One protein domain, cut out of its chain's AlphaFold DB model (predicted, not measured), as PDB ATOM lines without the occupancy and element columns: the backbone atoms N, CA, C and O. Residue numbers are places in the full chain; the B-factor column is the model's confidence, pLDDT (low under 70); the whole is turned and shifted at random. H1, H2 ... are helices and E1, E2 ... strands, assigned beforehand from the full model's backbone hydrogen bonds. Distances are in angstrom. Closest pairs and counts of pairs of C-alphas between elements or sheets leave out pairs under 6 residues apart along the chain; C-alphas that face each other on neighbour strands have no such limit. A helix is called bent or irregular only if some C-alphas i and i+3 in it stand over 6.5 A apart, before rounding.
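What this domain is: This is residues 2 to 57 of the 95 residues of an uncharacterized protein of Actinoplanes sp. NBRC 14428 (UniProt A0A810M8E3). A small head, made of the two-strand hairpin E1 and E2, the short helix H2 and the last residues of H1, sits at one end of a long helical arm: residues 2 to 21, of which 4 to 21 belong to H1, stick out from it. On the other side of the head the chain runs out into a tail with no named element, residues 46 to 57, which folds back on itself in a loop whose residues 49 to 54 also stand free. The printed part has 56 residues, with two named helices and two named strands in the order H1, H2, E1, E2, and the class is mixed, helices and strands. The sheet has the order E1 - E2 and is antiparallel. The whole is extended, with a radius of gyration of the C-alphas of 16.2 A, and its C-alphas span 56 by 23 by 19 A, the length being made by the arm and the tail.

Where its parts are: The strand E1 is residues 36 to 39, with C-alpha 36 at (0.364, 3.841, -10.718), and it measures 9.7 A from first to last C-alpha. The strand E2 is residues 42 to 45 and measures 10.0 A, ending with C-alpha 45 at (0.578, 7.269, -8.024). The short helix H2 is residues 28 to 32, 6.0 A from first to last C-alpha. The long helix H1 is residues 4 to 26, 23 residues, and measures 32.5 A from C-alpha 4 at (22.792, -5.271, 15.466) to C-alpha 26 at (2.382, -4.782, -9.851). H1 is irregular, with C-alphas 8 and 11 lying 7.0 A apart, and it has a kink of 37 degrees near residue 12.

How they stand to each other: E1 and E2 are antiparallel neighbours and form a hairpin, with 140 degrees between their N-to-C directions. The C-alphas of Phe 36 and Ala 45 face each other at 4.4 A, and those of Ala 39 and Val 42 at 5.6 A. Across the pair, N 37 and O 44 are within hydrogen-bond range at 2.9 A, and so are N 42 and O 39 at 3.1 A. The closest C-alphas of H1 and E1 are those of Ala 25 and Phe 36, 6.1 A apart. Residues 22 to 26 of H1 have C-alphas within 10 A of both strands, 4 pairs with E1 and 4 with E2. H1 and E2 are apart, with no C-alpha of the one within 8 A of the other. H2 comes nearest to E1 with the C-alphas of Asn 30 and Phe 36, 7.1 A apart, while H2 and E2 are apart. H1 and H2 are close but not clearly touching, their closest C-alphas being those of Ala 25 and Val 31, 7.0 A apart. In H2 every O i to N i+4 pair is within hydrogen-bond range, and in H1 14 of 19 are.

The domain as a whole: The two C-alphas farthest apart are those of Asn 2 and Arg 53, 55.9 A. Without the stretches that stand free, the body has 30 residues and spans 22 by 21 by 10 A, with a radius of gyration of 9.2 A. The links H1 to H2, H2 to E1 and E1 to E2 are tight, and the printed part has no cut. The C-alphas of residues 46 to 57 lie 10 to 26 A from the mean of the C-alphas. The mean pLDDT of the printed part is 84.6, and the model's confidence is low, under 70, at residues 2 to 9.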
ATOM      1  N   ASN A   2      27.280  -0.204  16.095       47.44
ATOM      2  CA  ASN A   2      25.975  -0.798  16.417       47.44
ATOM      3  C   ASN A   2      25.441  -1.572  15.206       47.44
ATOM      4  O   ASN A   2      24.481  -1.157  14.572       47.44
ATOM      5  N   LEU A   3      26.092  -2.686  14.871       55.69
ATOM      6  CA  LEU A   3      25.753  -3.488  13.691       55.69
ATOM      7  C   LEU A   3      24.470  -4.326  13.885       55.69
ATOM      8  O   LEU A   3      23.900  -4.807  12.919       55.69
ATOM      9  N   ILE A   4      23.985  -4.470  15.123       56.84
ATOM     10  CA  ILE A   4      22.792  -5.271  15.466       56.84
ATOM     11  C   ILE A   4      21.494  -4.434  15.465       56.84
ATOM     12  O   ILE A   4      20.409  -4.985  15.311       56.84
ATOM     13  N   GLY A   5      21.579  -3.102  15.581       54.16
ATOM     14  CA  GLY A   5      20.398  -2.221  15.632       54.16
ATOM     15  C   GLY A   5      19.777  -1.885  14.269       54.16
ATOM     16  O   GLY A   5      18.615  -1.491  14.210       54.16
ATOM     17  N   ASP A   6      20.530  -2.057  13.181       59.91
ATOM     18  CA  ASP A   6      20.102  -1.688  11.824       59.91
ATOM     19  C   ASP A   6      19.305  -2.808  11.121       59.91
ATOM     20  O   ASP A   6      18.298  -2.550  10.463       59.91
ATOM     21  N   PHE A   7      19.674  -4.076  11.349       58.38
ATOM     22  CA  PHE A   7      19.044  -5.228  10.686       58.38
ATOM     23  C   PHE A   7      17.662  -5.616  11.231       58.38
ATOM     24  O   PHE A   7      16.902  -6.254  10.512       58.38
ATOM     25  N   GLY A   8      17.325  -5.269  12.477       61.34
ATOM     26  CA  GLY A   8      16.070  -5.712  13.107       61.34
ATOM     27  C   GLY A   8      14.942  -4.677  13.123       61.34
ATOM     28  O   GLY A   8      13.776  -5.048  13.199       61.34
ATOM     29  N   GLY A   9      15.277  -3.383  13.080       68.94
ATOM     30  CA  GLY A   9      14.311  -2.301  13.291       68.94
ATOM     31  C   GLY A   9      14.161  -1.397  12.074       68.94
ATOM     32  O   GLY A   9      13.170  -1.473  11.357       68.94
ATOM     33  N   GLY A  10      15.146  -0.528  11.838       73.25
ATOM     34  CA  GLY A  10      15.057   0.525  10.820       73.25
ATOM     35  C   GLY A  10      15.215   0.018   9.385       73.25
ATOM     36  O   GLY A  10      14.329   0.232   8.556       73.25
ATOM     37  N   GLY A  11      16.314  -0.684   9.095       78.75
ATOM     38  CA  GLY A  11      16.616  -1.172   7.747       78.75
ATOM     39  C   GLY A  11      15.591  -2.184   7.232       78.75
ATOM     40  O   GLY A  11      15.161  -2.099   6.081       78.75
ATOM     41  N   MET A  12      15.123  -3.096   8.093       81.38
ATOM     42  CA  MET A  12      14.117  -4.099   7.724       81.38
ATOM     43  C   MET A  12      12.740  -3.483   7.444       81.38
ATOM     44  O   MET A  12      12.091  -3.883   6.480       81.38
ATOM     45  N   LEU A  13      12.301  -2.488   8.226       82.75
ATOM     46  CA  LEU A  13      11.033  -1.789   7.975       82.75
ATOM     47  C   LEU A  13      11.088  -0.933   6.702       82.75
ATOM     48  O   LEU A  13      10.102  -0.879   5.965       82.75
ATOM     49  N   LEU A  14      12.237  -0.315   6.402       82.75
ATOM     50  CA  LEU A  14      12.443   0.393   5.137       82.75
ATOM     51  C   LEU A  14      12.387  -0.572   3.950       82.75
ATOM     52  O   LEU A  14      11.648  -0.325   2.997       82.75
ATOM     53  N   ALA A  15      13.118  -1.689   4.020       83.00
ATOM     54  CA  ALA A  15      13.110  -2.708   2.974       83.00
ATOM     55  C   ALA A  15      11.705  -3.292   2.765       83.00
ATOM     56  O   ALA A  15      11.245  -3.393   1.630       83.00
ATOM     57  N   PHE A  16      10.994  -3.599   3.855       87.31
ATOM     58  CA  PHE A  16       9.604  -4.046   3.815       87.31
ATOM     59  C   PHE A  16       8.706  -3.031   3.098       87.31
ATOM     60  O   PHE A  16       8.006  -3.394   2.158       87.31
ATOM     61  N   GLY A  17       8.771  -1.752   3.477       85.44
ATOM     62  CA  GLY A  17       7.973  -0.699   2.849       85.44
ATOM     63  C   GLY A  17       8.249  -0.543   1.351       85.44
ATOM     64  O   GLY A  17       7.309  -0.445   0.561       85.44
ATOM     65  N   VAL A  18       9.523  -0.572   0.944       86.25
ATOM     66  CA  VAL A  18       9.920  -0.468  -0.470       86.25
ATOM     67  C   VAL A  18       9.392  -1.654  -1.275       86.25
ATOM     68  O   VAL A  18       8.750  -1.447  -2.306       86.25
ATOM     69  N   VAL A  19       9.603  -2.881  -0.791       87.38
ATOM     70  CA  VAL A  19       9.140  -4.099  -1.474       87.38
ATOM     71  C   VAL A  19       7.615  -4.121  -1.556       87.38
ATOM     72  O   VAL A  19       7.067  -4.321  -2.637       87.38
ATOM     73  N   CYS A  20       6.910  -3.823  -0.463       90.81
ATOM     74  CA  CYS A  20       5.450  -3.727  -0.473       90.81
ATOM     75  C   CYS A  20       4.939  -2.688  -1.479       90.81
ATOM     76  O   CYS A  20       3.946  -2.940  -2.158       90.81
ATOM     77  N   GLY A  21       5.605  -1.538  -1.605       87.12
ATOM     78  CA  GLY A  21       5.255  -0.522  -2.599       87.12
ATOM     79  C   GLY A  21       5.408  -1.021  -4.040       87.12
ATOM     80  O   GLY A  21       4.539  -0.765  -4.876       87.12
ATOM     81  N   GLN A  22       6.475  -1.771  -4.328       89.19
ATOM     82  CA  GLN A  22       6.701  -2.372  -5.646       89.19
ATOM     83  C   GLN A  22       5.652  -3.446  -5.973       89.19
ATOM     84  O   GLN A  22       5.058  -3.410  -7.053       89.19
ATOM     85  N   GLU A  23       5.355  -4.335  -5.024       93.38
ATOM     86  CA  GLU A  23       4.321  -5.368  -5.164       93.38
ATOM     87  C   GLU A  23       2.927  -4.758  -5.351       93.38
ATOM     88  O   GLU A  23       2.157  -5.174  -6.221       93.38
ATOM     89  N   ALA A  24       2.605  -3.707  -4.592       92.31
ATOM     90  CA  ALA A  24       1.344  -2.994  -4.740       92.31
ATOM     91  C   ALA A  24       1.183  -2.427  -6.157       92.31
ATOM     92  O   ALA A  24       0.093  -2.521  -6.725       92.31
ATOM     93  N   ALA A  25       2.242  -1.875  -6.752       93.81
ATOM     94  CA  ALA A  25       2.185  -1.351  -8.113       93.81
ATOM     95  C   ALA A  25       1.971  -2.441  -9.175       93.81
ATOM     96  O   ALA A  25       1.280  -2.195 -10.164       93.81
ATOM     97  N   ALA A  26       2.518  -3.638  -8.953       94.94
ATOM     98  CA  ALA A  26       2.382  -4.782  -9.851       94.94
ATOM     99  C   ALA A  26       1.072  -5.576  -9.664       94.94
ATOM    100  O   ALA A  26       0.694  -6.350 -10.544       94.94
ATOM    101  N   HIS A  27       0.356  -5.391  -8.549       96.25
ATOM    102  CA  HIS A  27      -0.847  -6.161  -8.241       96.25
ATOM    103  C   HIS A  27      -1.925  -6.032  -9.347       96.25
ATOM    104  O   HIS A  27      -2.263  -4.904  -9.730       96.25
ATOM    105  N   PRO A  28      -2.558  -7.130  -9.822       97.06
ATOM    106  CA  PRO A  28      -3.478  -7.110 -10.972       97.06
ATOM    107  C   PRO A  28      -4.623  -6.089 -10.870       97.06
ATOM    108  O   PRO A  28      -5.023  -5.467 -11.858       97.06
ATOM    109  N   HIS A  29      -5.135  -5.858  -9.659       95.31
ATOM    110  CA  HIS A  29      -6.153  -4.833  -9.420       95.31
ATOM    111  C   HIS A  29      -5.632  -3.409  -9.683       95.31
ATOM    112  O   HIS A  29      -6.325  -2.597 -10.292       95.31
ATOM    113  N   ASN A  30      -4.404  -3.103  -9.264       95.12
ATOM    114  CA  ASN A  30      -3.803  -1.784  -9.449       95.12
ATOM    115  C   ASN A  30      -3.352  -1.561 -10.894       95.12
ATOM    116  O   ASN A  30      -3.508  -0.453 -11.407       95.12
ATOM    117  N   VAL A  31      -2.893  -2.619 -11.568       94.69
ATOM    118  CA  VAL A  31      -2.597  -2.602 -13.006       94.69
ATOM    119  C   VAL A  31      -3.865  -2.333 -13.817       94.69
ATOM    120  O   VAL A  31      -3.890  -1.395 -14.610       94.69
ATOM    121  N   SER A  32      -4.950  -3.081 -13.580       94.38
ATOM    122  CA  SER A  32      -6.208  -2.907 -14.332       94.38
ATOM    123  C   SER A  32      -6.840  -1.524 -14.146       94.38
ATOM    124  O   SER A  32      -7.517  -1.024 -15.041       94.38
ATOM    125  N   ARG A  33      -6.592  -0.878 -13.002       92.38
ATOM    126  CA  ARG A  33      -7.055   0.484 -12.715       92.38
ATOM    127  C   ARG A  33      -6.065   1.577 -13.103       92.38
ATOM    128  O   ARG A  33      -6.400   2.749 -12.945       92.38
ATOM    129  N   GLY A  34      -4.863   1.232 -13.565       91.50
ATOM    130  CA  GLY A  34      -3.789   2.193 -13.821       91.50
ATOM    131  C   GLY A  34      -3.455   3.050 -12.596       91.50
ATOM    132  O   GLY A  34      -3.226   4.255 -12.734       91.50
ATOM    133  N   THR A  35      -3.534   2.477 -11.388       93.06
ATOM    134  CA  THR A  35      -3.363   3.181 -10.100       93.06
ATOM    135  C   THR A  35      -1.995   3.849  -9.986       93.06
ATOM    136  O   THR A  35      -1.886   4.906  -9.373       93.06
ATOM    137  N   PHE A  36      -0.979   3.280 -10.631       93.06
ATOM    138  CA  PHE A  36       0.364   3.841 -10.718       93.06
ATOM    139  C   PHE A  36       0.720   4.122 -12.176       93.06
ATOM    140  O   PHE A  36       0.285   3.405 -13.078       93.06
ATOM    141  N   THR A  37       1.527   5.154 -12.400       90.38
ATOM    142  CA  THR A  37       2.041   5.538 -13.715       90.38
ATOM    143  C   THR A  37       3.524   5.882 -13.625       90.38
ATOM    144  O   THR A  37       4.031   6.233 -12.557       90.38
ATOM    145  N   ARG A  38       4.236   5.781 -14.750       88.69
ATOM    146  CA  ARG A  38       5.603   6.294 -14.870       88.69
ATOM    147  C   ARG A  38       5.572   7.656 -15.546       88.69
ATOM    148  O   ARG A  38       5.239   7.739 -16.722       88.69
ATOM    149  N   ALA A  39       5.971   8.697 -14.822       84.75
ATOM    150  CA  ALA A  39       6.173  10.033 -15.382       84.75
ATOM    151  C   ALA A  39       7.604  10.492 -15.080       84.75
ATOM    152  O   ALA A  39       8.092  10.299 -13.967       84.75
ATOM    153  N   GLY A  40       8.306  11.010 -16.092       81.44
ATOM    154  CA  GLY A  40       9.723  11.375 -15.964       81.44
ATOM    155  C   GLY A  40      10.633  10.207 -15.548       81.44
ATOM    156  O   GLY A  40      11.609  10.415 -14.842       81.44
ATOM    157  N   GLY A  41      10.282   8.965 -15.911       85.81
ATOM    158  CA  GLY A  41      11.024   7.753 -15.528       85.81
ATOM    159  C   GLY A  41      10.732   7.221 -14.115       85.81
ATOM    160  O   GLY A  41      11.046   6.063 -13.828       85.81
ATOM    161  N   VAL A  42      10.058   7.996 -13.262       87.25
ATOM    162  CA  VAL A  42       9.756   7.640 -11.867       87.25
ATOM    163  C   VAL A  42       8.368   7.010 -11.756       87.25
ATOM    164  O   VAL A  42       7.408   7.487 -12.364       87.25
ATOM    165  N   LEU A  43       8.259   5.926 -10.980       89.06
ATOM    166  CA  LEU A  43       6.979   5.309 -10.634       89.06
ATOM    167  C   LEU A  43       6.281   6.159  -9.568       89.06
ATOM    168  O   LEU A  43       6.829   6.361  -8.488       89.06
ATOM    169  N   GLN A  44       5.074   6.628  -9.863       89.44
ATOM    170  CA  GLN A  44       4.272   7.441  -8.952       89.44
ATOM    171  C   GLN A  44       2.794   7.051  -9.015       89.44
ATOM    172  O   GLN A  44       2.348   6.386  -9.954       89.44
ATOM    173  N   ALA A  45       2.022   7.446  -8.004       91.31
ATOM    174  CA  ALA A  45       0.578   7.269  -8.024       91.31
ATOM    175  C   ALA A  45      -0.043   8.124  -9.141       91.31
ATOM    176  O   ALA A  45       0.320   9.284  -9.333       91.31
ATOM    177  N   SER A  46      -0.991   7.551  -9.876       91.69
ATOM    178  CA  SER A  46      -1.797   8.305 -10.833       91.69
ATOM    179  C   SER A  46      -2.721   9.282 -10.092       91.69
ATOM    180  O   SER A  46      -3.183   8.954  -8.994       91.69
ATOM    181  N   PRO A  47      -3.052  10.445 -10.686       90.81
ATOM    182  CA  PRO A  47      -3.980  11.395 -10.084       90.81
ATOM    183  C   PRO A  47      -5.308  10.750  -9.668       90.81
ATOM    184  O   PRO A  47      -5.905   9.968 -10.418       90.81
ATOM    185  N   ALA A  48      -5.781  11.103  -8.474       88.44
ATOM    186  CA  ALA A  48      -7.031  10.616  -7.902       88.44
ATOM    187  C   ALA A  48      -7.834  11.781  -7.290       88.44
ATOM    188  O   ALA A  48      -7.221  12.710  -6.763       88.44
ATOM    189  N   PRO A  49      -9.184  11.734  -7.303       88.81
ATOM    190  CA  PRO A  49     -10.055  10.730  -7.930       88.81
ATOM    191  C   PRO A  49     -10.147  10.876  -9.465       88.81
ATOM    192  O   PRO A  49      -9.763  11.890 -10.038       88.81
ATOM    193  N   ARG A  50     -10.663   9.846 -10.153       87.81
ATOM    194  CA  ARG A  50     -10.775   9.825 -11.624       87.81
ATOM    195  C   ARG A  50     -12.093  10.441 -12.084       87.81
ATOM    196  O   ARG A  50     -13.121   9.766 -12.106       87.81
ATOM    197  N   PHE A  51     -12.057  11.712 -12.465       90.31
ATOM    198  CA  PHE A  51     -13.211  12.391 -13.049       90.31
ATOM    199  C   PHE A  51     -13.347  12.071 -14.540       90.31
ATOM    200  O   PHE A  51     -12.385  12.174 -15.294       90.31
ATOM    201  N   SER A  52     -14.561  11.731 -14.981       90.88
ATOM    202  CA  SER A  52     -14.852  11.435 -16.390       90.88
ATOM    203  C   SER A  52     -14.878  12.684 -17.274       90.88
ATOM    204  O   SER A  52     -14.458  12.627 -18.425       90.88
ATOM    205  N   ARG A  53     -15.359  13.819 -16.747       94.56
ATOM    206  CA  ARG A  53     -15.506  15.073 -17.508       94.56
ATOM    207  C   ARG A  53     -14.205  15.868 -17.625       94.56
ATOM    208  O   ARG A  53     -13.988  16.534 -18.627       94.56
ATOM    209  N   THR A  54     -13.364  15.813 -16.598       92.69
ATOM    210  CA  THR A  54     -12.087  16.540 -16.525       92.69
ATOM    211  C   THR A  54     -10.990  15.598 -16.029       92.69
ATOM    212  O   THR A  54     -10.626  15.649 -14.850       92.69
ATOM    213  N   PRO A  55     -10.502  14.684 -16.885       88.31
ATOM    214  CA  PRO A  55      -9.446  13.759 -16.503       88.31
ATOM    215  C   PRO A  55      -8.174  14.518 -16.109       88.31
ATOM    216  O   PRO A  55      -7.707  15.378 -16.853       88.31
ATOM    217  N   ALA A  56      -7.606  14.190 -14.950       86.75
ATOM    218  CA  ALA A  56      -6.296  14.684 -14.543       86.75
ATOM    219  C   ALA A  56      -5.190  13.797 -15.135       86.75
ATOM    220  O   ALA A  56      -5.309  12.569 -15.149       86.75
ATOM    221  N   THR A  57      -4.102  14.411 -15.589       81.81
ATOM    222  CA  THR A  57      -2.893  13.728 -16.060       81.81
ATOM    223  C   THR A  57      -1.768  13.897 -15.049       81.81
ATOM    224  O   THR A  57      -1.689  14.906 -14.350       81.81
TER     225      THR A  57